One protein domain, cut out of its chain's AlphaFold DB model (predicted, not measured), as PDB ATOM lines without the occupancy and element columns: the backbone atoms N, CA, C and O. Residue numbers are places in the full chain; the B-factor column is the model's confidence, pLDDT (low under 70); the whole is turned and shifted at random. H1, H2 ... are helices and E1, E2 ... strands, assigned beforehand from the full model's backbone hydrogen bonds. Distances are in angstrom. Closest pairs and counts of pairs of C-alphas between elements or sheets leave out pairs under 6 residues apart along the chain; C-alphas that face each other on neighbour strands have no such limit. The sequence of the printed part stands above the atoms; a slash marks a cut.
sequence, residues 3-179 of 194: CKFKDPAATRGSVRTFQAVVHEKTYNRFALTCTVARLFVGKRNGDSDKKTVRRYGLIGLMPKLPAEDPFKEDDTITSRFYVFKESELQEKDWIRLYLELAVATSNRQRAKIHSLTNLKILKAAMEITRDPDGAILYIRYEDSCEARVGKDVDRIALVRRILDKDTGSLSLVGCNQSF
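What this domain is: This is residues 3 to 179 of the 194 residues of an uncharacterized protein of Microthlaspi erraticum (UniProt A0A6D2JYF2). One long antiparallel sheet of seven strands is curled like part of a barrel and wraps round a single helix, H3, which lies in its hollow. At one edge the small hairpin of E1 and E2 reaches away from H3, and residues 43 to 48 of the long link after E3 stick out; the short helices H2, H4 and H5 lie round the ends of H3 and the far strands. The printed part has 177 residues, with five named helices and seven named strands in the order E1 E2 E3 H1 H2 H3 H4 E4 E5 H5 E6 E7, and the sheet runs E1 - E2 - E3 - E7 - E6 - E5 - E4. The class is mixed, helices and strands; the whole is compact, with a radius of gyration of the C-alphas of 18.1 A, and spans 51 by 37 by 36 A.

Where its parts are: E1, residues 3 to 6, begins at C-alpha 3 (-12.195, 30.968, 19.307). E2, residues 15 to 24, is 27.8 A long, and E3, residues 30 to 39, is 25.8 A long and bends by 55 degrees at residue 35. H1 is residues 58 to 61 and H2 residues 86 to 91. H3, residues 93 to 106, is the longest helix, 20.3 A from C-alpha 93 at (-29.907, 26.517, 17.304) to C-alpha 106. H4 is residues 108 to 113. E4, residues 119 to 130, is 30.3 A long and bends by 76 degrees at residue 122; E5, residues 133 to 143, is 30.5 A long. H5 is residues 146 to 149. E6, residues 154 to 164, is 32.8 A long, and E7, residues 169 to 178, is 30.4 A long and ends at C-alpha 178 (-42.953, 44.377, 11.644).

How they stand to each other: E1, E2 and E3 form a meander, each strand the antiparallel neighbour of the one before. E1 and E2 are a hairpin, with N 5 and O 16 at 2.9 A; E2 and E3 are another, with N 21 and O 36 at 2.9 A. The pairing of E2 is staggered: residues 15 to 18 pair with E1 and 18 to 24 with E3. E3 and E7 are antiparallel at 144 degrees, with N 32 and O 172 at 2.8 A. The hairpin of E6 and E7 has N 160 and O 173 at 2.8 A, E5 and E6 have N 137 and O 159 at 2.8 A, and the hairpin of E4 and E5 has N 127 and O 136 at 2.8 A. Residues 82 to 83 pair antiparallel with residues 125 to 126 of E4. The sheet is twisted and curls round H3; the closest C-alphas of H3 and E7, Ala 102 and Cys 175, are 5.7 A apart. H2 and H3 make two layers with the sheet, helices on one face of it. H2 and H3 are close but not clearly touching, the closest C-alphas, Leu 89 and Ile 95, being 7.2 A apart. H3 and H4 only just touch, and only at the corner, with 3 pairs of C-alphas within 8 A, the closest Ala 104 and Ala 111 at 5.2 A; H3 does so with residues 103 to 104 alone. H4 and H5 only just touch, with 3 such pairs, the closest Arg 110 and Arg 148 at 6.3 A. H4 is not on the sheet, and H5 only grazes it with residue 149. H1 is on the sheet at a height of 8.1 A and is apart from H3. In H2, H3 and H4 every O i to N i+4 pair is within hydrogen-bond range; H1 and H5 are too short for such a pair.

The domain as a whole: The two C-alphas farthest apart, those of Asn 45 and Asp 75, are 55.2 A apart. The printed part has no cut. The links E3 to H1 and H1 to H2 are long, with 18 and 24 residues; residues 43 to 48 stand free. The mean pLDDT of the printed part is 83.8, and residues 11 to 13, 42 to 56, 74 to 78 and 110 to 113 are under 70.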
ATOM      1  N   CYS A   3     -11.455  31.240  18.082       84.88
ATOM      2  CA  CYS A   3     -12.195  30.968  19.307       84.88
ATOM      3  C   CYS A   3     -11.760  29.625  19.890       84.88
ATOM      4  O   CYS A   3     -11.378  28.702  19.168       84.88
ATOM      5  N   LYS A   4     -11.776  29.534  21.218       88.00
ATOM      6  CA  LYS A   4     -11.532  28.287  21.940       88.00
ATOM      7  C   LYS A   4     -12.873  27.611  22.186       88.00
ATOM      8  O   LYS A   4     -13.804  28.274  22.631       88.00
ATOM      9  N   PHE A   5     -12.959  26.315  21.930       82.94
ATOM     10  CA  PHE A   5     -14.148  25.528  22.240       82.94
ATOM     11  C   PHE A   5     -13.758  24.210  22.905       82.94
ATOM     12  O   PHE A   5     -12.638  23.717  22.744       82.94
ATOM     13  N   LYS A   6     -14.688  23.659  23.683       85.25
ATOM     14  CA  LYS A   6     -14.572  22.327  24.271       85.25
ATOM     15  C   LYS A   6     -15.443  21.386  23.461       85.25
ATOM     16  O   LYS A   6     -16.601  21.696  23.212       85.25
ATOM     17  N   ASP A   7     -14.862  20.273  23.047       79.88
ATOM     18  CA  ASP A   7     -15.583  19.189  22.393       79.88
ATOM     19  C   ASP A   7     -16.093  18.229  23.484       79.88
ATOM     20  O   ASP A   7     -15.258  17.601  24.144       79.88
ATOM     21  N   PRO A   8     -17.416  18.133  23.729       78.62
ATOM     22  CA  PRO A   8     -17.971  17.270  24.772       78.62
ATOM     23  C   PRO A   8     -17.690  15.783  24.529       78.62
ATOM     24  O   PRO A   8     -17.620  15.016  25.482       78.62
ATOM     25  N   ALA A   9     -17.504  15.383  23.267       79.62
ATOM     26  CA  ALA A   9     -17.210  14.005  22.888       79.62
ATOM     27  C   ALA A   9     -15.711  13.669  22.988       79.62
ATOM     28  O   ALA A   9     -15.324  12.503  22.900       79.62
ATOM     29  N   ALA A  10     -14.838  14.667  23.172       74.88
ATOM     30  CA  ALA A  10     -13.411  14.427  23.307       74.88
ATOM     31  C   ALA A  10     -13.084  13.870  24.700       74.88
ATOM     32  O   ALA A  10     -13.271  14.532  25.721       74.88
ATOM     33  N   THR A  11     -12.466  12.688  24.722       64.62
ATOM     34  CA  THR A  11     -12.136  11.851  25.893       64.62
ATOM     35  C   THR A  11     -11.296  12.525  26.991       64.62
ATOM     36  O   THR A  11     -11.039  11.916  28.024       64.62
ATOM     37  N   ARG A  12     -10.822  13.761  26.789       62.97
ATOM     38  CA  ARG A  12      -9.954  14.494  27.729       62.97
ATOM     39  C   ARG A  12     -10.351  15.953  27.975       62.97
ATOM     40  O   ARG A  12      -9.531  16.716  28.477       62.97
ATOM     41  N   GLY A  13     -11.555  16.387  27.589       63.56
ATOM     42  CA  GLY A  13     -11.963  17.791  27.770       63.56
ATOM     43  C   GLY A  13     -11.025  18.794  27.078       63.56
ATOM     44  O   GLY A  13     -10.903  19.946  27.499       63.56
ATOM     45  N   SER A  14     -10.316  18.342  26.036       74.44
ATOM     46  CA  SER A  14      -9.279  19.108  25.353       74.44
ATOM     47  C   SER A  14      -9.878  20.357  24.708       74.44
ATOM     48  O   SER A  14     -10.785  20.258  23.879       74.44
ATOM     49  N   VAL A  15      -9.346  21.524  25.063       81.38
ATOM     50  CA  VAL A  15      -9.738  22.794  24.449       81.38
ATOM     51  C   VAL A  15      -9.116  22.873  23.060       81.38
ATOM     52  O   VAL A  15      -7.894  22.882  22.916       81.38
ATOM     53  N   ARG A  16      -9.958  22.943  22.030       82.94
ATOM     54  CA  ARG A  16      -9.536  23.103  20.637       82.94
ATOM     55  C   ARG A  16      -9.676  24.557  20.214       82.94
ATOM     56  O   ARG A  16     -10.489  25.307  20.752       82.94
ATOM     57  N   THR A  17      -8.866  24.960  19.240       87.75
ATOM     58  CA  THR A  17      -8.976  26.286  18.626       87.75
ATOM     59  C   THR A  17      -9.684  26.151  17.286       87.75
ATOM     60  O   THR A  17      -9.322  25.309  16.466       87.75
ATOM     61  N   PHE A  18     -10.690  26.983  17.061       89.00
ATOM     62  CA  PHE A  18     -11.410  27.100  15.804       89.00
ATOM     63  C   PHE A  18     -11.096  28.451  15.169       89.00
ATOM     64  O   PHE A  18     -10.995  29.469  15.855       89.00
ATOM     65  N   GLN A  19     -10.907  28.462  13.857       91.19
ATOM     66  CA  GLN A  19     -10.674  29.662  13.072       91.19
ATOM     67  C   GLN A  19     -11.922  29.974  12.256       91.19
ATOM     68  O   GLN A  19     -12.401  29.131  11.496       91.19
ATOM     69  N   ALA A  20     -12.380  31.219  12.367       89.81
ATOM     70  CA  ALA A  20     -13.448  31.751  11.540       89.81
ATOM     71  C   ALA A  20     -13.026  33.070  10.881       89.81
ATOM     72  O   ALA A  20     -12.476  33.956  11.543       89.81
ATOM     73  N   VAL A  21     -13.289  33.224   9.586       90.88
ATOM     74  CA  VAL A  21     -13.101  34.491   8.863       90.88
ATOM     75  C   VAL A  21     -14.453  34.918   8.322       90.88
ATOM     76  O   VAL A  21     -14.996  34.276   7.427       90.88
ATOM     77  N   VAL A  22     -14.989  35.992   8.900       90.38
ATOM     78  CA  VAL A  22     -16.293  36.558   8.553       90.38
ATOM     79  C   VAL A  22     -16.087  37.991   8.091       90.38
ATOM     80  O   VAL A  22     -15.416  38.778   8.758       90.38
ATOM     81  N   HIS A  23     -16.669  38.318   6.947       89.31
ATOM     82  CA  HIS A  23     -16.670  39.647   6.364       89.31
ATOM     83  C   HIS A  23     -18.075  40.233   6.454       89.31
ATOM     84  O   HIS A  23     -19.021  39.649   5.924       89.31
ATOM     85  N   GLU A  24     -18.201  41.397   7.080       88.62
ATOM     86  CA  GLU A  24     -19.399  42.236   7.013       88.62
ATOM     87  C   GLU A  24     -19.282  43.125   5.771       88.62
ATOM     88  O   GLU A  24     -18.277  43.816   5.592       88.62
ATOM     89  N   LYS A  25     -20.264  43.068   4.866       84.44
ATOM     90  CA  LYS A  25     -20.212  43.840   3.613       84.44
ATOM     91  C   LYS A  25     -20.587  45.300   3.806       84.44
ATOM     92  O   LYS A  25     -20.065  46.162   3.102       84.44
ATOM     93  N   THR A  26     -21.513  45.579   4.718       79.56
ATOM     94  CA  THR A  26     -22.047  46.924   4.924       79.56
ATOM     95  C   THR A  26     -22.472  47.090   6.370       79.56
ATOM     96  O   THR A  26     -23.204  46.256   6.895       79.56
ATOM     97  N   TYR A  27     -22.038  48.186   6.985       81.81
ATOM     98  CA  TYR A  27     -22.447  48.552   8.335       81.81
ATOM     99  C   TYR A  27     -23.971  48.736   8.424       81.81
ATOM    100  O   TYR A  27     -24.585  49.281   7.506       81.81
ATOM    101  N   ASN A  28     -24.573  48.299   9.533       82.00
ATOM    102  CA  ASN A  28     -26.020  48.344   9.795       82.00
ATOM    103  C   ASN A  28     -26.903  47.568   8.796       82.00
ATOM    104  O   ASN A  28     -28.115  47.774   8.745       82.00
ATOM    105  N   ARG A  29     -26.326  46.670   7.990       84.88
ATOM    106  CA  ARG A  29     -27.097  45.770   7.128       84.88
ATOM    107  C   ARG A  29     -26.708  44.338   7.424       84.88
ATOM    108  O   ARG A  29     -25.524  44.019   7.526       84.88
ATOM    109  N   PHE A  30     -27.697  43.455   7.502       92.25
ATOM    110  CA  PHE A  30     -27.419  42.035   7.636       92.25
ATOM    111  C   PHE A  30     -26.899  41.490   6.299       92.25
ATOM    112  O   PHE A  30     -27.673  41.082   5.440       92.25
ATOM    113  N   ALA A  31     -25.583  41.548   6.097       92.50
ATOM    114  CA  ALA A  31     -24.899  41.033   4.913       92.50
ATOM    115  C   ALA A  31     -23.503  40.527   5.304       92.50
ATOM    116  O   ALA A  31     -22.542  41.301   5.393       92.50
ATOM    117  N   LEU A  32     -23.403  39.223   5.557       92.50
ATOM    118  CA  LEU A  32     -22.210  38.556   6.069       92.50
ATOM    119  C   LEU A  32     -21.736  37.467   5.103       92.50
ATOM    120  O   LEU A  32     -22.543  36.743   4.527       92.50
ATOM    121  N   THR A  33     -20.422  37.298   4.985       92.44
ATOM    122  CA  THR A  33     -19.811  36.148   4.302       92.44
ATOM    123  C   THR A  33     -18.762  35.514   5.201       92.44
ATOM    124  O   THR A  33     -17.792  36.169   5.573       92.44
ATOM    125  N   CYS A  34     -18.927  34.234   5.512       92.19
ATOM    126  CA  CYS A  34     -17.928  33.398   6.155       92.19
ATOM    127  C   CYS A  34     -17.150  32.618   5.086       92.19
ATOM    128  O   CYS A  34     -17.739  31.823   4.356       92.19
ATOM    129  N   THR A  35     -15.842  32.853   4.987       90.75
ATOM    130  CA  THR A  35     -14.951  32.205   4.001       90.75
ATOM    131  C   THR A  35     -14.069  31.126   4.617       90.75
ATOM    132  O   THR A  35     -13.493  30.303   3.914       90.75
ATOM    133  N   VAL A  36     -13.948  31.114   5.945       88.81
ATOM    134  CA  VAL A  36     -13.188  30.110   6.690       88.81
ATOM    135  C   VAL A  36     -13.993  29.742   7.923       88.81
ATOM    136  O   VAL A  36     -14.340  30.629   8.696       88.81
ATOM    137  N   ALA A  37     -14.241  28.452   8.123       89.31
ATOM    138  CA  ALA A  37     -14.822  27.892   9.338       89.31
ATOM    139  C   ALA A  37     -14.216  26.502   9.562       89.31
ATOM    140  O   ALA A  37     -14.704  25.508   9.029       89.31
ATOM    141  N   ARG A  38     -13.086  26.428  10.273       87.81
ATOM    142  CA  ARG A  38     -12.341  25.169  10.440       87.81
ATOM    143  C   ARG A  38     -11.548  25.115  11.739       87.81
ATOM    144  O   ARG A  38     -11.198  26.145  12.310       87.81
ATOM    145  N   LEU A  39     -11.183  23.901  12.151       86.12
ATOM    146  CA  LEU A  39     -10.197  23.677  13.207       86.12
ATOM    147  C   LEU A  39      -8.863  24.349  12.864       86.12
ATOM    148  O   LEU A  39      -8.363  24.257  11.741       86.12
ATOM    149  N   PHE A  40      -8.281  25.020  13.851       80.69
ATOM    150  CA  PHE A  40      -6.974  25.643  13.735       80.69
ATOM    151  C   PHE A  40      -5.886  24.625  14.095       80.69
ATOM    152  O   PHE A  40      -5.839  24.144  15.225       80.69
ATOM    153  N   VAL A  41      -5.004  24.309  13.141       73.56
ATOM    154  CA  VAL A  41      -3.963  23.264  13.269       73.56
ATOM    155  C   VAL A  41      -2.548  23.870  13.182       73.56
ATOM    156  O   VAL A  41      -1.650  23.313  12.568       73.56
ATOM    157  N   GLY A  42      -2.331  25.053  13.770       65.19
ATOM    158  CA  GLY A  42      -1.023  25.727  13.731       65.19
ATOM    159  C   GLY A  42      -0.653  26.316  12.359       65.19
ATOM    160  O   GLY A  42      -1.478  26.354  11.443       65.19
ATOM    161  N   LYS A  43       0.570  26.870  12.244       52.38
ATOM    162  CA  LYS A  43       1.038  27.645  11.075       52.38
ATOM    163  C   LYS A  43       0.906  26.835   9.781       52.38
ATOM    164  O   LYS A  43       1.645  25.883   9.565       52.38
ATOM    165  N   ARG A  44       0.025  27.285   8.888       55.75
ATOM    166  CA  ARG A  44       0.088  26.937   7.468       55.75
ATOM    167  C   ARG A  44       0.910  28.009   6.756       55.75
ATOM    168  O   ARG A  44       0.591  29.192   6.862       55.75
ATOM    169  N   ASN A  45       1.970  27.587   6.070       41.19
ATOM    170  CA  ASN A  45       2.697  28.422   5.123       41.19
ATOM    171  C   ASN A  45       1.717  28.886   4.044       41.19
ATOM    172  O   ASN A  45       1.117  28.044   3.393       41.19
ATOM    173  N   GLY A  46       1.542  30.203   3.917       45.59
ATOM    174  CA  GLY A  46       1.370  30.931   2.656       45.59
ATOM    175  C   GLY A  46       0.319  30.513   1.628       45.59
ATOM    176  O   GLY A  46       0.293  31.144   0.581       45.59
ATOM    177  N   ASP A  47      -0.537  29.523   1.865       42.12
ATOM    178  CA  ASP A  47      -1.476  29.079   0.840       42.12
ATOM    179  C   ASP A  47      -2.751  29.918   0.919       42.12
ATOM    180  O   ASP A  47      -3.785  29.535   1.482       42.12
ATOM    181  N   SER A  48      -2.634  31.155   0.433       48.69
ATOM    182  CA  SER A  48      -3.791  31.911  -0.012       48.69
ATOM    183  C   SER A  48      -4.295  31.226  -1.273       48.69
ATOM    184  O   SER A  48      -3.985  31.663  -2.382       48.69
ATOM    185  N   ASP A  49      -5.048  30.145  -1.099       44.75
ATOM    186  CA  ASP A  49      -5.844  29.579  -2.172       44.75
ATOM    187  C   ASP A  49      -6.872  30.663  -2.523       44.75
ATOM    188  O   ASP A  49      -7.907  30.832  -1.868       44.75
ATOM    189  N   LYS A  50      -6.491  31.542  -3.459       46.91
ATOM    190  CA  LYS A  50      -7.309  32.639  -3.973       46.91
ATOM    191  C   LYS A  50      -8.369  32.009  -4.862       46.91
ATOM    192  O   LYS A  50      -8.413  32.260  -6.062       46.91
ATOM    193  N   LYS A  51      -9.240  31.194  -4.270       48.69
ATOM    194  CA  LYS A  51     -10.470  30.793  -4.926       48.69
ATOM    195  C   LYS A  51     -11.217  32.076  -5.242       48.69
ATOM    196  O   LYS A  51     -11.505  32.880  -4.350       48.69
ATOM    197  N   THR A  52     -11.459  32.309  -6.524       43.44
ATOM    198  CA  THR A  52     -12.299  33.395  -7.011       43.44
ATOM    199  C   THR A  52     -13.679  33.224  -6.401       43.44
ATOM    200  O   THR A  52     -14.500  32.452  -6.882       43.44
ATOM    201  N   VAL A  53     -13.916  33.921  -5.291       50.00
ATOM    202  CA  VAL A  53     -15.227  33.992  -4.655       50.00
ATOM    203  C   VAL A  53     -16.172  34.597  -5.677       50.00
ATOM    204  O   VAL A  53     -15.954  35.740  -6.092       50.00
ATOM    205  N   ARG A  54     -17.233  33.871  -6.056       53.81
ATOM    206  CA  ARG A  54     -18.390  34.494  -6.702       53.81
ATOM    207  C   ARG A  54     -18.923  35.532  -5.722       53.81
ATOM    208  O   ARG A  54     -19.641  35.226  -4.772       53.81
ATOM    209  N   ARG A  55     -18.495  36.784  -5.891       57.22
ATOM    210  CA  ARG A  55     -19.003  37.904  -5.106       57.22
ATOM    211  C   ARG A  55     -20.388  38.211  -5.635       57.22
ATOM    212  O   ARG A  55     -20.557  39.093  -6.468       57.22
ATOM    213  N   TYR A  56     -21.377  37.485  -5.135       61.97
ATOM    214  CA  TYR A  56     -22.745  37.947  -5.248       61.97
ATOM    215  C   TYR A  56     -22.812  39.347  -4.635       61.97
ATOM    216  O   TYR A  56     -22.300  39.581  -3.532       61.97
ATOM    217  N   GLY A  57     -23.430  40.286  -5.346       74.25
ATOM    218  CA  GLY A  57     -23.851  41.542  -4.746       74.25
ATOM    219  C   GLY A  57     -24.925  41.231  -3.711       74.25
ATOM    220  O   GLY A  57     -26.102  41.293  -4.035       74.25
ATOM    221  N   LEU A  58     -24.531  40.850  -2.486       80.81
ATOM    222  CA  LEU A  58     -25.444  40.304  -1.471       80.81
ATOM    223  C   LEU A  58     -26.639  41.219  -1.212       80.81
ATOM    224  O   LEU A  58     -27.744  40.732  -1.028       80.81
ATOM    225  N   ILE A  59     -26.440  42.538  -1.274       79.75
ATOM    226  CA  ILE A  59     -27.516  43.526  -1.120       79.75
ATOM    227  C   ILE A  59     -28.631  43.324  -2.159       79.75
ATOM    228  O   ILE A  59     -29.801  43.465  -1.818       79.75
ATOM    229  N   GLY A  60     -28.290  42.957  -3.398       85.12
ATOM    230  CA  GLY A  60     -29.259  42.647  -4.454       85.12
ATOM    231  C   GLY A  60     -29.999  41.321  -4.247       85.12
ATOM    232  O   GLY A  60     -31.005  41.078  -4.902       85.12
ATOM    233  N   LEU A  61     -29.537  40.483  -3.316       90.44
ATOM    234  CA  LEU A  61     -30.156  39.207  -2.949       90.44
ATOM    235  C   LEU A  61     -30.975  39.297  -1.657       90.44
ATOM    236  O   LEU A  61     -31.278  38.268  -1.049       90.44
ATOM    237  N   MET A  62     -31.318  40.513  -1.223       91.62
ATOM    238  CA  MET A  62     -32.172  40.722  -0.061       91.62
ATOM    239  C   MET A  62     -33.480  39.931  -0.233       91.62
ATOM    240  O   MET A  62     -34.177  40.132  -1.234       91.62
ATOM    241  N   PRO A  63     -33.817  39.014   0.691       93.31
ATOM    242  CA  PRO A  63     -35.072  38.285   0.613       93.31
ATOM    243  C   PRO A  63     -36.255  39.246   0.744       93.31
ATOM    244  O   PRO A  63     -36.172  40.284   1.403       93.31
ATOM    245  N   LYS A  64     -37.364  38.878   0.109       93.50
ATOM    246  CA  LYS A  64     -38.647  39.569   0.223       93.50
ATOM    247  C   LYS A  64     -39.646  38.609   0.846       93.50
ATOM    248  O   LYS A  64     -39.526  37.402   0.651       93.50
ATOM    249  N   LEU A  65     -40.606  39.151   1.583       92.69
ATOM    250  CA  LEU A  65     -41.736  38.360   2.045       92.69
ATOM    251  C   LEU A  65     -42.553  37.914   0.814       92.69
ATOM    252  O   LEU A  65     -42.816  38.762  -0.046       92.69
ATOM    253  N   PRO A  66     -42.895  36.622   0.675       91.25
ATOM    254  CA  PRO A  66     -43.766  36.149  -0.392       91.25
ATOM    255  C   PRO A  66     -45.178  36.729  -0.250       91.25
ATOM    256  O   PRO A  66     -45.559  37.219   0.813       91.25
ATOM    257  N   ALA A  67     -45.939  36.693  -1.346       88.50
ATOM    258  CA  ALA A  67     -47.350  37.073  -1.333       88.50
ATOM    259  C   ALA A  67     -48.210  36.018  -0.617       88.50
ATOM    260  O   ALA A  67     -49.180  36.367   0.051       88.50
ATOM    261  N   GLU A  68     -47.841  34.740  -0.742       88.75
ATOM    262  CA  GLU A  68     -48.429  33.663   0.051       88.75
ATOM    263  C   GLU A  68     -47.923  33.719   1.501       88.75
ATOM    264  O   GLU A  68     -46.774  34.086   1.744       88.75
ATOM    265  N   ASP A  69     -48.750  33.309   2.466       89.69
ATOM    266  CA  ASP A  69     -48.309  33.163   3.857       89.69
ATOM    267  C   ASP A  69     -47.317  31.986   3.972       89.69
ATOM    268  O   ASP A  69     -47.724  30.835   3.787       89.69
ATOM    269  N   PRO A  70     -46.032  32.233   4.310       91.94
ATOM    270  CA  PRO A  70     -45.030  31.175   4.395       91.94
ATOM    271  C   PRO A  70     -45.258  30.229   5.582       91.94
ATOM    272  O   PRO A  70     -44.608  29.189   5.653       91.94
ATOM    273  N   PHE A  71     -46.137  30.582   6.527       92.25
ATOM    274  CA  PHE A  71     -46.458  29.776   7.708       92.25
ATOM    275  C   PHE A  71     -47.779  29.020   7.587       92.25
ATOM    276  O   PHE A  71     -48.187  28.366   8.553       92.25
ATOM    277  N   LYS A  72     -48.469  29.145   6.450       87.62
ATOM    278  CA  LYS A  72     -49.678  28.379   6.192       87.62
ATOM    279  C   LYS A  72     -49.277  26.927   5.960       87.62
ATOM    280  O   LYS A  72     -48.554  26.620   5.017       87.62
ATOM    281  N   GLU A  73     -49.739  26.047   6.840       75.50
ATOM    282  CA  GLU A  73     -49.674  24.611   6.598       75.50
ATOM    283  C   GLU A  73     -50.606  24.310   5.422       75.50
ATOM    284  O   GLU A  73     -51.800  24.615   5.461       75.50
ATOM    285  N   ASP A  74     -50.020  23.828   4.329       69.88
ATOM    286  CA  ASP A  74     -50.740  23.410   3.136       69.88
ATOM    287  C   ASP A  74     -50.588  21.893   3.009       69.88
ATOM    288  O   ASP A  74     -49.470  21.382   2.936       69.88
ATOM    289  N   ASP A  75     -51.717  21.183   2.995       61.44
ATOM    290  CA  ASP A  75     -51.784  19.721   2.889       61.44
ATOM    291  C   ASP A  75     -51.515  19.223   1.455       61.44
ATOM    292  O   ASP A  75     -51.629  18.030   1.158       61.44
ATOM    293  N   THR A  76     -51.161  20.121   0.528       63.59
ATOM    294  CA  THR A  76     -50.809  19.746  -0.841       63.59
ATOM    295  C   THR A  76     -49.362  19.254  -0.964       63.59
ATOM    296  O   THR A  76     -48.418  19.787  -0.383       63.59
ATOM    297  N   ILE A  77     -49.161  18.250  -1.826       58.62
ATOM    298  CA  ILE A  77     -47.849  17.658  -2.172       58.62
ATOM    299  C   ILE A  77     -46.868  18.702  -2.769       58.62
ATOM    300  O   ILE A  77     -45.665  18.466  -2.849       58.62
ATOM    301  N   THR A  78     -47.370  19.875  -3.169       63.53
ATOM    302  CA  THR A  78     -46.652  20.970  -3.841       63.53
ATOM    303  C   THR A  78     -46.371  22.185  -2.952       63.53
ATOM    304  O   THR A  78     -46.104  23.264  -3.482       63.53
ATOM    305  N   SER A  79     -46.413  22.048  -1.621       75.81
ATOM    306  CA  SER A  79     -46.101  23.176  -0.735       75.81
ATOM    307  C   SER A  79     -44.703  23.750  -1.018       75.81
ATOM    308  O   SER A  79     -43.682  23.060  -0.957       75.81
ATOM    309  N   ARG A  80     -44.663  25.050  -1.339       87.38
ATOM    310  CA  ARG A  80     -43.437  25.825  -1.604       87.38
ATOM    311  C   ARG A  80     -42.563  25.978  -0.356       87.38
ATOM    312  O   ARG A  80     -41.351  26.178  -0.478       87.38
ATOM    313  N   PHE A  81     -43.172  25.909   0.826       92.31
ATOM    314  CA  PHE A  81     -42.537  26.223   2.099       92.31
ATOM    315  C   PHE A  81     -42.492  24.999   3.009       92.31
ATOM    316  O   PHE A  81     -43.493  24.325   3.239       92.31
ATOM    317  N   TYR A  82     -41.322  24.755   3.587       92.88
ATOM    318  CA  TYR A  82     -41.170  23.838   4.706       92.88
ATOM    319  C   TYR A  82     -41.415  24.594   6.013       92.88
ATOM    320  O   TYR A  82     -40.570  25.399   6.413       92.88
ATOM    321  N   VAL A  83     -42.551  24.355   6.669       94.12
ATOM    322  CA  VAL A  83     -42.869  24.932   7.986       94.12
ATOM    323  C   VAL A  83     -42.265  24.047   9.077       94.12
ATOM    324  O   VAL A  83     -42.518  22.845   9.117       94.12
ATOM    325  N   PHE A  84     -41.446  24.632   9.953       93.44
ATOM    326  CA  PHE A  84     -40.797  23.885  11.032       93.44
ATOM    327  C   PHE A  84     -41.776  23.592  12.165       93.44
ATOM    328  O   PHE A  84     -42.497  24.482  12.622       93.44
ATOM    329  N   LYS A  85     -41.712  22.368  12.691       93.50
ATOM    330  CA  LYS A  85     -42.391  22.001  13.938       93.50
ATOM    331  C   LYS A  85     -41.682  22.627  15.136       93.50
ATOM    332  O   LYS A  85     -40.475  22.870  15.105       93.50
ATOM    333  N   GLU A  86     -42.406  22.806  16.237       89.75
ATOM    334  CA  GLU A  86     -41.842  23.372  17.469       89.75
ATOM    335  C   GLU A  86     -40.648  22.560  18.005       89.75
ATOM    336  O   GLU A  86     -39.637  23.139  18.399       89.75
ATOM    337  N   SER A  87     -40.702  21.227  17.925       90.94
ATOM    338  CA  SER A  87     -39.586  20.359  18.324       90.94
ATOM    339  C   SER A  87     -38.326  20.589  17.479       90.94
ATOM    340  O   SER A  87     -37.218  20.611  18.004       90.94
ATOM    341  N   GLU A  88     -38.477  20.835  16.174       91.69
ATOM    342  CA  GLU A  88     -37.343  21.127  15.291       91.69
ATOM    343  C   GLU A  88     -36.734  22.497  15.575       91.69
ATOM    344  O   GLU A  88     -35.524  22.673  15.439       91.69
ATOM    345  N   LEU A  89     -37.559  23.475  15.961       90.31
ATOM    346  CA  LEU A  89     -37.089  24.805  16.337       90.31
ATOM    347  C   LEU A  89     -36.200  24.763  17.584       90.31
ATOM    348  O   LEU A  89     -35.229  25.515  17.649       90.31
ATOM    349  N   GLN A  90     -36.502  23.878  18.537       84.56
ATOM    350  CA  GLN A  90     -35.697  23.692  19.748       84.56
ATOM    351  C   GLN A  90     -34.355  23.001  19.472       84.56
ATOM    352  O   GLN A  90     -33.372  23.296  20.140       84.56
ATOM    353  N   GLU A  91     -34.289  22.114  18.477       87.56
ATOM    354  CA  GLU A  91     -33.049  21.410  18.112       87.56
ATOM    355  C   GLU A  91     -32.141  22.224  17.177       87.56
ATOM    356  O   GLU A  91     -30.938  21.972  17.063       87.56
ATOM    357  N   LYS A  92     -32.707  23.183  16.439       90.06
ATOM    358  CA  LYS A  92     -32.008  23.929  15.387       90.06
ATOM    359  C   LYS A  92     -31.548  25.299  15.877       90.06
ATOM    360  O   LYS A  92     -31.987  26.332  15.370       90.06
ATOM    361  N   ASP A  93     -30.548  25.303  16.758       90.38
ATOM    362  CA  ASP A  93     -29.907  26.517  17.304       90.38
ATOM    363  C   ASP A  93     -29.474  27.536  16.235       90.38
ATOM    364  O   ASP A  93     -29.424  28.745  16.466       90.38
ATOM    365  N   TRP A  94     -29.173  27.073  15.021       93.81
ATOM    366  CA  TRP A  94     -28.794  27.947  13.916       93.81
ATOM    367  C   TRP A  94     -29.939  28.866  13.445       93.81
ATOM    368  O   TRP A  94     -29.656  29.951  12.939       93.81
ATOM    369  N   ILE A  95     -31.212  28.489  13.638       95.69
ATOM    370  CA  ILE A  95     -32.369  29.358  13.355       95.69
ATOM    371  C   ILE A  95     -32.353  30.541  14.324       95.69
ATOM    372  O   ILE A  95     -32.469  31.696  13.904       95.69
ATOM    373  N   ARG A  96     -32.117  30.263  15.613       94.88
ATOM    374  CA  ARG A  96     -31.944  31.296  16.639       94.88
ATOM    375  C   ARG A  96     -30.763  32.204  16.317       94.88
ATOM    376  O   ARG A  96     -30.924  33.421  16.334       94.88
ATOM    377  N   LEU A  97     -29.621  31.636  15.930       94.75
ATOM    378  CA  LEU A  97     -28.455  32.412  15.500       94.75
ATOM    379  C   LEU A  97     -28.794  33.359  14.337       94.75
ATOM    380  O   LEU A  97     -28.371  34.512  14.334       94.75
ATOM    381  N   TYR A  98     -29.548  32.901  13.337       96.25
ATOM    382  CA  TYR A  98     -29.905  33.728  12.181       96.25
ATOM    383  C   TYR A  98     -30.829  34.885  12.564       96.25
ATOM    384  O   TYR A  98     -30.624  36.005  12.092       96.25
ATOM    385  N   LEU A  99     -31.789  34.635  13.456       95.75
ATOM    386  CA  LEU A  99     -32.636  35.675  14.031       95.75
ATOM    387  C   LEU A  99     -31.803  36.714  14.799       95.75
ATOM    388  O   LEU A  99     -31.925  37.915  14.559       95.75
ATOM    389  N   GLU A 100     -30.919  36.260  15.687       94.31
ATOM    390  CA  GLU A 100     -30.063  37.142  16.483       94.31
ATOM    391  C   GLU A 100     -29.163  38.009  15.604       94.31
ATOM    392  O   GLU A 100     -29.054  39.213  15.836       94.31
ATOM    393  N   LEU A 101     -28.578  37.439  14.546       93.88
ATOM    394  CA  LEU A 101     -27.792  38.195  13.574       93.88
ATOM    395  C   LEU A 101     -28.642  39.237  12.835       93.88
ATOM    396  O   LEU A 101     -28.191  40.376  12.678       93.88
ATOM    397  N   ALA A 102     -29.865  38.894  12.417       93.44
ATOM    398  CA  ALA A 102     -30.765  39.828  11.740       93.44
ATOM    399  C   ALA A 102     -31.123  41.031  12.628       93.44
ATOM    400  O   ALA A 102     -31.121  42.171  12.152       93.44
ATOM    401  N   VAL A 103     -31.376  40.804  13.921       91.88
ATOM    402  CA  VAL A 103     -31.674  41.865  14.899       91.88
ATOM    403  C   VAL A 103     -30.419  42.678  15.235       91.88
ATOM    404  O   VAL A 103     -30.434  43.911  15.164       91.88
ATOM    405  N   ALA A 104     -29.305  42.006  15.536       90.12
ATOM    406  CA  ALA A 104     -28.061  42.639  15.968       90.12
ATOM    407  C   ALA A 104     -27.436  43.539  14.900       90.12
ATOM    408  O   ALA A 104     -26.835  44.565  15.219       90.12
ATOM    409  N   THR A 105     -27.567  43.165  13.628       84.44
ATOM    410  CA  THR A 105     -27.014  43.949  12.518       84.44
ATOM    411  C   THR A 105     -27.922  45.103  12.104       84.44
ATOM    412  O   THR A 105     -27.401  46.136  11.700       84.44
ATOM    413  N   SER A 106     -29.246  44.986  12.253       72.62
ATOM    414  CA  SER A 106     -30.189  46.037  11.832       72.62
ATOM    415  C   SER A 106     -30.332  47.170  12.854       72.62
ATOM    416  O   SER A 106     -30.661  48.294  12.487       72.62
ATOM    417  N   ASN A 107     -30.067  46.907  14.138       70.19
ATOM    418  CA  ASN A 107     -30.140  47.915  15.199       70.19
ATOM    419  C   ASN A 107     -28.933  47.816  16.140       70.19
ATOM    420  O   ASN A 107     -29.066  47.630  17.348       70.19
ATOM    421  N   ARG A 108     -27.723  47.906  15.574       74.06
ATOM    422  CA  ARG A 108     -26.466  47.561  16.259       74.06
ATOM    423  C   ARG A 108     -26.216  48.333  17.550       74.06
ATOM    424  O   ARG A 108     -25.692  47.763  18.501       74.06
ATOM    425  N   GLN A 109     -26.589  49.612  17.602       72.00
ATOM    426  CA  GLN A 109     -26.434  50.420  18.815       72.00
ATOM    427  C   GLN A 109     -27.342  49.907  19.935       72.00
ATOM    428  O   GLN A 109     -26.873  49.654  21.040       72.00
ATOM    429  N   ARG A 110     -28.622  49.652  19.643       69.94
ATOM    430  CA  ARG A 110     -29.566  49.169  20.657       69.94
ATOM    431  C   ARG A 110     -29.377  47.693  20.989       69.94
ATOM    432  O   ARG A 110     -29.554  47.314  22.136       69.94
ATOM    433  N   ALA A 111     -28.958  46.869  20.033       63.97
ATOM    434  CA  ALA A 111     -28.636  45.462  20.262       63.97
ATOM    435  C   ALA A 111     -27.380  45.259  21.125       63.97
ATOM    436  O   ALA A 111     -27.257  44.238  21.789       63.97
ATOM    437  N   LYS A 112     -26.448  46.222  21.142       67.94
ATOM    438  CA  LYS A 112     -25.317  46.206  22.085       67.94
ATOM    439  C   LYS A 112     -25.742  46.520  23.518       67.94
ATOM    440  O   LYS A 112     -25.127  46.019  24.449       67.94
ATOM    441  N   ILE A 113     -26.749  47.376  23.676       67.56
ATOM    442  CA  ILE A 113     -27.228  47.848  24.982       67.56
ATOM    443  C   ILE A 113     -28.230  46.857  25.579       67.56
ATOM    444  O   ILE A 113     -28.223  46.607  26.781       67.56
ATOM    445  N   HIS A 114     -29.084  46.274  24.740       72.00
ATOM    446  CA  HIS A 114     -30.165  45.397  25.165       72.00
ATOM    447  C   HIS A 114     -29.922  43.965  24.707       72.00
ATOM    448  O   HIS A 114     -29.716  43.711  23.519       72.00
ATOM    449  N   SER A 115     -30.031  43.028  25.649       76.75
ATOM    450  CA  SER A 115     -29.867  41.595  25.409       76.75
ATOM    451  C   SER A 115     -30.755  41.072  24.267       76.75
ATOM    452  O   SER A 115     -31.883  41.534  24.057       76.75
ATOM    453  N   LEU A 116     -30.254  40.073  23.534       84.06
ATOM    454  CA  LEU A 116     -31.010  39.321  22.523       84.06
ATOM    455  C   LEU A 116     -31.768  38.124  23.124       84.06
ATOM    456  O   LEU A 116     -32.473  37.416  22.412       84.06
ATOM    457  N   THR A 117     -31.674  37.906  24.440       83.94
ATOM    458  CA  THR A 117     -32.426  36.854  25.153       83.94
ATOM    459  C   THR A 117     -33.937  37.045  25.061       83.94
ATOM    460  O   THR A 117     -34.673  36.069  25.077       83.94
ATOM    461  N   ASN A 118     -34.390  38.290  24.897       85.62
ATOM    462  CA  ASN A 118     -35.805  38.670  24.871       85.62
ATOM    463  C   ASN A 118     -36.525  38.325  23.559       85.62
ATOM    464  O   ASN A 118     -37.715  38.595  23.428       85.62
ATOM    465  N   LEU A 119     -35.812  37.767  22.580       92.44
ATOM    466  CA  LEU A 119     -36.421  37.298  21.342       92.44
ATOM    467  C   LEU A 119     -37.111  35.954  21.599       92.44
ATOM    468  O   LEU A 119     -36.492  35.050  22.168       92.44
ATOM    469  N   LYS A 120     -38.352  35.786  21.147       94.25
ATOM    470  CA  LYS A 120     -39.093  34.516  21.228       94.25
ATOM    471  C   LYS A 120     -39.542  34.101  19.835       94.25
ATOM    472  O   LYS A 120     -40.333  34.798  19.216       94.25
ATOM    473  N   ILE A 121     -39.035  32.977  19.335       95.69
ATOM    474  CA  ILE A 121     -39.448  32.447  18.029       95.69
ATOM    475  C   ILE A 121     -40.868  31.897  18.171       95.69
ATOM    476  O   ILE A 121     -41.124  31.093  19.062       95.69
ATOM    477  N   LEU A 122     -41.774  32.343  17.300       95.00
ATOM    478  CA  LEU A 122     -43.155  31.869  17.244       95.00
ATOM    479  C   LEU A 122     -43.327  30.800  16.164       95.00
ATOM    480  O   LEU A 122     -43.894  29.745  16.422       95.00
ATOM    481  N   LYS A 123     -42.841  31.079  14.948       95.62
ATOM    482  CA  LYS A 123     -42.897  30.167  13.797       95.62
ATOM    483  C   LYS A 123     -41.681  30.373  12.907       95.62
ATOM    484  O   LYS A 123     -41.166  31.488  12.807       95.62
ATOM    485  N   ALA A 124     -41.263  29.324  12.208       96.56
ATOM    486  CA  ALA A 124     -40.318  29.464  11.113       96.56
ATOM    487  C   ALA A 124     -40.757  28.651   9.899       96.56
ATOM    488  O   ALA A 124     -41.352  27.583  10.036       96.56
ATOM    489  N   ALA A 125     -40.395  29.143   8.722       96.06
ATOM    490  CA  ALA A 125     -40.537  28.435   7.467       96.06
ATOM    491  C   ALA A 125     -39.281  28.605   6.611       96.06
ATOM    492  O   ALA A 125     -38.525  29.569   6.773       96.06
ATOM    493  N   MET A 126     -39.053  27.664   5.702       95.44
ATOM    494  CA  MET A 126     -37.918  27.665   4.790       95.44
ATOM    495  C   MET A 126     -38.366  27.413   3.354       95.44
ATOM    496  O   MET A 126     -39.145  26.508   3.079       95.44
ATOM    497  N   GLU A 127     -37.803  28.180   2.434       94.81
ATOM    498  CA  GLU A 127     -37.954  28.022   0.992       94.81
ATOM    499  C   GLU A 127     -36.586  27.725   0.378       94.81
ATOM    500  O   GLU A 127     -35.626  28.455   0.625       94.81
ATOM    501  N   ILE A 128     -36.473  26.674  -0.432       93.31
ATOM    502  CA  ILE A 128     -35.222  26.341  -1.128       93.31
ATOM    503  C   ILE A 128     -35.095  27.203  -2.389       93.31
ATOM    504  O   ILE A 128     -36.018  27.276  -3.194       93.31
ATOM    505  N   THR A 129     -33.926  27.811  -2.600       90.19
ATOM    506  CA  THR A 129     -33.625  28.621  -3.792       90.19
ATOM    507  C   THR A 129     -32.566  27.945  -4.655       90.19
ATOM    508  O   THR A 129     -31.603  27.387  -4.131       90.19
ATOM    509  N   ARG A 130     -32.726  28.007  -5.983       84.81
ATOM    510  CA  ARG A 130     -31.768  27.434  -6.954       84.81
ATOM    511  C   ARG A 130     -30.832  28.465  -7.585       84.81
ATOM    512  O   ARG A 130     -29.802  28.096  -8.129       84.81
ATOM    513  N   ASP A 131     -31.174  29.751  -7.512       79.31
ATOM    514  CA  ASP A 131     -30.309  30.821  -8.007       79.31
ATOM    515  C   ASP A 131     -30.271  32.029  -7.045       79.31
ATOM    516  O   ASP A 131     -31.236  32.797  -6.944       79.31
ATOM    517  N   PRO A 132     -29.175  32.196  -6.284       82.19
ATOM    518  CA  PRO A 132     -28.135  31.192  -6.055       82.19
ATOM    519  C   PRO A 132     -28.658  30.002  -5.229       82.19
ATOM    520  O   PRO A 132     -29.625  30.136  -4.469       82.19
ATOM    521  N   ASP A 133     -27.979  28.856  -5.350       85.25
ATOM    522  CA  ASP A 133     -28.198  27.663  -4.523       85.25
ATOM    523  C   ASP A 133     -28.200  28.031  -3.028       85.25
ATOM    524  O   ASP A 133     -27.206  28.519  -2.469       85.25
ATOM    525  N   GLY A 134     -29.329  27.803  -2.365       92.25
ATOM    526  CA  GLY A 134     -29.518  28.261  -1.000       92.25
ATOM    527  C   GLY A 134     -30.914  28.025  -0.453       92.25
ATOM    528  O   GLY A 134     -31.655  27.152  -0.904       92.25
ATOM    529  N   ALA A 135     -31.253  28.808   0.563       95.50
ATOM    530  CA  ALA A 135     -32.584  28.830   1.137       95.50
ATOM    531  C   ALA A 135     -32.912  30.214   1.700       95.50
ATOM    532  O   ALA A 135     -32.017  30.948   2.126       95.50
ATOM    533  N   ILE A 136     -34.193  30.557   1.741       96.81
ATOM    534  CA  ILE A 136     -34.722  31.707   2.469       96.81
ATOM    535  C   ILE A 136     -35.449  31.180   3.697       96.81
ATOM    536  O   ILE A 136     -36.263  30.271   3.599       96.81
ATOM    537  N   LEU A 137     -35.142  31.759   4.848       97.38
ATOM    538  CA  LEU A 137     -35.850  31.535   6.090       97.38
ATOM    539  C   LEU A 137     -36.756  32.715   6.402       97.38
ATOM    540  O   LEU A 137     -36.324  33.869   6.364       97.38
ATOM    541  N   TYR A 138     -37.977  32.382   6.783       97.44
ATOM    542  CA  TYR A 138     -38.986  33.279   7.319       97.44
ATOM    543  C   TYR A 138     -39.127  32.940   8.799       97.44
ATOM    544  O   TYR A 138     -39.492  31.818   9.128       97.44
ATOM    545  N   ILE A 139     -38.791  33.862   9.698       97.56
ATOM    546  CA  ILE A 139     -38.823  33.617  11.145       97.56
ATOM    547  C   ILE A 139     -39.737  34.660  11.771       97.56
ATOM    548  O   ILE A 139     -39.357  35.827  11.844       97.56
ATOM    549  N   ARG A 140     -40.930  34.257  12.213       96.81
ATOM    550  CA  ARG A 140     -41.816  35.110  13.011       96.81
ATOM    551  C   ARG A 140     -41.414  35.012  14.475       96.81
ATOM    552  O   ARG A 140     -41.213  33.909  14.990       96.81
ATOM    553  N   TYR A 141     -41.276  36.150  15.138       95.62
ATOM    554  CA  TYR A 141     -40.791  36.226  16.507       95.62
ATOM    555  C   TYR A 141     -41.382  37.421  17.249       95.62
ATOM    556  O   TYR A 141     -41.739  38.423  16.639       95.62
ATOM    557  N   GLU A 142     -41.412  37.326  18.573       95.06
ATOM    558  CA  GLU A 142     -41.662  38.466  19.448       95.06
ATOM    559  C   GLU A 142     -40.333  39.097  19.876       95.06
ATOM    560  O   GLU A 142     -39.391  38.387  20.246       95.06
ATOM    561  N   ASP A 143     -40.261  40.427  19.860       92.69
ATOM    562  CA  ASP A 143     -39.202  41.211  20.497       92.69
ATOM    563  C   ASP A 143     -39.803  42.092  21.594       92.69
ATOM    564  O   ASP A 143     -40.330  43.167  21.326       92.69
ATOM    565  N   SER A 144     -39.699  41.663  22.852       88.88
ATOM    566  CA  SER A 144     -40.222  42.433  23.991       88.88
ATOM    567  C   SER A 144     -39.348  43.631  24.386       88.88
ATOM    568  O   SER A 144     -39.630  44.323  25.363       88.88
ATOM    569  N   CYS A 145     -38.259  43.903  23.660       86.81
ATOM    570  CA  CYS A 145     -37.432  45.075  23.906       86.81
ATOM    571  C   CYS A 145     -38.059  46.323  23.274       86.81
ATOM    572  O   CYS A 145     -37.745  46.679  22.135       86.81
ATOM    573  N   GLU A 146     -38.872  47.049  24.043       82.88
ATOM    574  CA  GLU A 146     -39.513  48.294  23.587       82.88
ATOM    575  C   GLU A 146     -38.509  49.320  23.046       82.88
ATOM    576  O   GLU A 146     -38.786  50.043  22.092       82.88
ATOM    577  N   ALA A 147     -37.288  49.357  23.586       81.69
ATOM    578  CA  ALA A 147     -36.251  50.240  23.070       81.69
ATOM    579  C   ALA A 147     -35.877  49.927  21.608       81.69
ATOM    580  O   ALA A 147     -35.438  50.837  20.905       81.69
ATOM    581  N   ARG A 148     -36.013  48.674  21.147       83.31
ATOM    582  CA  ARG A 148     -35.733  48.259  19.762       83.31
ATOM    583  C   ARG A 148     -36.934  48.420  18.838       83.31
ATOM    584  O   ARG A 148     -36.721  48.838  17.701       83.31
ATOM    585  N   VAL A 149     -38.135  48.076  19.301       81.56
ATOM    586  CA  VAL A 149     -39.316  47.918  18.428       81.56
ATOM    587  C   VAL A 149     -40.517  48.789  18.814       81.56
ATOM    588  O   VAL A 149     -41.512  48.837  18.098       81.56
ATOM    589  N   GLY A 150     -40.423  49.542  19.909       84.94
ATOM    590  CA  GLY A 150     -41.540  50.308  20.450       84.94
ATOM    591  C   GLY A 150     -42.636  49.380  20.970       84.94
ATOM    592  O   GLY A 150     -42.352  48.410  21.662       84.94
ATOM    593  N   LYS A 151     -43.891  49.689  20.631       85.44
ATOM    594  CA  LYS A 151     -45.064  48.899  21.047       85.44
ATOM    595  C   LYS A 151     -45.334  47.686  20.155       85.44
ATOM    596  O   LYS A 151     -46.115  46.821  20.535       85.44
ATOM    597  N   ASP A 152     -44.737  47.650  18.969       87.44
ATOM    598  CA  ASP A 152     -44.970  46.593  17.993       87.44
ATOM    599  C   ASP A 152     -43.958  45.464  18.177       87.44
ATOM    600  O   ASP A 152     -42.843  45.492  17.651       87.44
ATOM    601  N   VAL A 153     -44.349  44.493  18.996       91.44
ATOM    602  CA  VAL A 153     -43.479  43.393  19.407       91.44
ATOM    603  C   VAL A 153     -43.496  42.215  18.435       91.44
ATOM    604  O   VAL A 153     -42.580  41.405  18.511       91.44
ATOM    605  N   ASP A 154     -44.474  42.111  17.524       94.62
ATOM    606  CA  ASP A 154     -44.591  40.996  16.569       94.62
ATOM    607  C   ASP A 154     -43.826  41.302  15.276       94.62
ATOM    608  O   ASP A 154     -44.063  42.277  14.556       94.62
ATOM    609  N   ARG A 155     -42.829  40.475  14.992       95.00
ATOM    610  CA  ARG A 155     -41.785  40.771  14.019       95.00
ATOM    611  C   ARG A 155     -41.550  39.576  13.116       95.00
ATOM    612  O   ARG A 155     -41.769  38.422  13.475       95.00
ATOM    613  N   ILE A 156     -41.008  39.857  11.938       96.38
ATOM    614  CA  ILE A 156     -40.522  38.835  11.018       96.38
ATOM    615  C   ILE A 156     -39.094  39.137  10.582       96.38
ATOM    616  O   ILE A 156     -38.753  40.272  10.239       96.38
ATOM    617  N   ALA A 157     -38.244  38.116  10.621       96.88
ATOM    618  CA  ALA A 157     -36.910  38.136  10.045       96.88
ATOM    619  C   ALA A 157     -36.905  37.323   8.750       96.88
ATOM    620  O   ALA A 157     -37.428  36.209   8.693       96.88
ATOM    621  N   LEU A 158     -36.293  37.898   7.717       97.12
ATOM    622  CA  LEU A 158     -36.105  37.285   6.409       97.12
ATOM    623  C   LEU A 158     -34.613  37.039   6.234       97.12
ATOM    624  O   LEU A 158     -33.835  37.994   6.226       97.12
ATOM    625  N   VAL A 159     -34.197  35.781   6.103       97.19
ATOM    626  CA  VAL A 159     -32.774  35.423   6.040       97.19
ATOM    627  C   VAL A 159     -32.509  34.507   4.861       97.19
ATOM    628  O   VAL A 159     -32.874  33.338   4.873       97.19
ATOM    629  N   ARG A 160     -31.815  35.016   3.849       96.19
ATOM    630  CA  ARG A 160     -31.294  34.205   2.755       96.19
ATOM    631  C   ARG A 160     -29.925  33.651   3.132       96.19
ATOM    632  O   ARG A 160     -28.986  34.403   3.407       96.19
ATOM    633  N   ARG A 161     -29.812  32.328   3.090       94.94
ATOM    634  CA  ARG A 161     -28.589  31.546   3.250       94.94
ATOM    635  C   ARG A 161     -28.123  31.052   1.889       94.94
ATOM    636  O   ARG A 161     -28.882  30.401   1.182       94.94
ATOM    637  N   ILE A 162     -26.862  31.306   1.557       93.94
ATOM    638  CA  ILE A 162     -26.243  30.901   0.292       93.94
ATOM    639  C   ILE A 162     -24.991  30.097   0.617       93.94
ATOM    640  O   ILE A 162     -24.134  30.575   1.367       93.94
ATOM    641  N   LEU A 163     -24.887  28.891   0.061       89.81
ATOM    642  CA  LEU A 163     -23.699  28.052   0.189       89.81
ATOM    643  C   LEU A 163     -23.014  27.954  -1.171       89.81
ATOM    644  O   LEU A 163     -23.510  27.303  -2.084       89.81
ATOM    645  N   ASP A 164     -21.859  28.595  -1.289       87.25
ATOM    646  CA  ASP A 164     -21.014  28.470  -2.468       87.25
ATOM    647  C   ASP A 164     -20.237  27.151  -2.370       87.25
ATOM    648  O   ASP A 164     -19.329  27.017  -1.549       87.25
ATOM    649  N   LYS A 165     -20.623  26.165  -3.185       84.81
ATOM    650  CA  LYS A 165     -20.013  24.827  -3.192       84.81
ATOM    651  C   LYS A 165     -18.563  24.846  -3.685       84.81
ATOM    652  O   LYS A 165     -17.764  24.050  -3.199       84.81
ATOM    653  N   ASP A 166     -18.208  25.767  -4.581       84.06
ATOM    654  CA  ASP A 166     -16.866  25.840  -5.171       84.06
ATOM    655  C   ASP A 166     -15.846  26.337  -4.136       84.06
ATOM    656  O   ASP A 166     -14.720  25.830  -4.005       84.06
ATOM    657  N   THR A 167     -16.258  27.336  -3.352       83.12
ATOM    658  CA  THR A 167     -15.398  27.951  -2.334       83.12
ATOM    659  C   THR A 167     -15.597  27.388  -0.931       83.12
ATOM    660  O   THR A 167     -14.717  27.552  -0.089       83.12
ATOM    661  N   GLY A 168     -16.723  26.724  -0.668       86.31
ATOM    662  CA  GLY A 168     -17.160  26.346   0.677       86.31
ATOM    663  C   GLY A 168     -17.613  27.542   1.525       86.31
ATOM    664  O   GLY A 168     -17.751  27.409   2.742       86.31
ATOM    665  N   SER A 169     -17.815  28.718   0.918       89.44
ATOM    666  CA  SER A 169     -18.192  29.934   1.642       89.44
ATOM    667  C   SER A 169     -19.683  29.951   1.968       89.44
ATOM    668  O   SER A 169     -20.529  29.638   1.129       89.44
ATOM    669  N   LEU A 170     -20.014  30.412   3.172       92.38
ATOM    670  CA  LEU A 170     -21.386  30.651   3.610       92.38
ATOM    671  C   LEU A 170     -21.672  32.151   3.575       92.38
ATOM    672  O   LEU A 170     -20.998  32.919   4.258       92.38
ATOM    673  N   SER A 171     -22.692  32.574   2.834       93.69
ATOM    674  CA  SER A 171     -23.183  33.955   2.883       93.69
ATOM    675  C   SER A 171     -24.584  34.023   3.474       93.69
ATOM    676  O   SER A 171     -25.432  33.183   3.180       93.69
ATOM    677  N   LEU A 172     -24.811  35.042   4.299       94.94
ATOM    678  CA  LEU A 172     -26.098  35.364   4.903       94.94
ATOM    679  C   LEU A 172     -26.464  36.796   4.525       94.94
ATOM    680  O   LEU A 172     -25.659  37.712   4.709       94.94
ATOM    681  N   VAL A 173     -27.673  36.990   4.016       94.56
ATOM    682  CA  VAL A 173     -28.249  38.319   3.814       94.56
ATOM    683  C   VAL A 173     -29.679  38.342   4.310       94.56
ATOM    684  O   VAL A 173     -30.420  37.382   4.116       94.56
ATOM    685  N   GLY A 174     -30.080  39.434   4.943       94.75
ATOM    686  CA  GLY A 174     -31.431  39.525   5.449       94.75
ATOM    687  C   GLY A 174     -31.826  40.885   5.978       94.75
ATOM    688  O   GLY A 174     -31.106  41.881   5.878       94.75
ATOM    689  N   CYS A 175     -33.005  40.895   6.568       93.56
ATOM    690  CA  CYS A 175     -33.569  42.036   7.260       93.56
ATOM    691  C   CYS A 175     -34.553  41.545   8.323       93.56
ATOM    692  O   CYS A 175     -34.846  40.351   8.432       93.56
ATOM    693  N   ASN A 176     -35.059  42.479   9.120       93.00
ATOM    694  CA  ASN A 176     -36.222  42.243   9.955       93.00
ATOM    695  C   ASN A 176     -37.166  43.446   9.889       93.00
ATOM    696  O   ASN A 176     -36.725  44.576   9.676       93.00
ATOM    697  N   GLN A 177     -38.455  43.187  10.068       92.06
ATOM    698  CA  GLN A 177     -39.516  44.183   9.986       92.06
ATOM    699  C   GLN A 177     -40.709  43.768  10.852       92.06
ATOM    700  O   GLN A 177     -40.727  42.668  11.406       92.06
ATOM    701  N   SER A 178     -41.684  44.663  10.978       90.56
ATOM    702  CA  SER A 178     -42.953  44.377  11.644       90.56
ATOM    703  C   SER A 178     -43.702  43.301  10.879       90.56
ATOM    704  O   SER A 178     -43.705  43.311   9.642       90.56
ATOM    705  N   PHE A 179     -44.312  42.364  11.598       86.50
ATOM    706  CA  PHE A 179     -45.170  41.376  10.970       86.50
ATOM    707  C   PHE A 179     -46.582  41.950  10.851       86.50
ATOM    708  O   PHE A 179     -47.363  41.929  11.794       86.50
TER     709      PHE A 179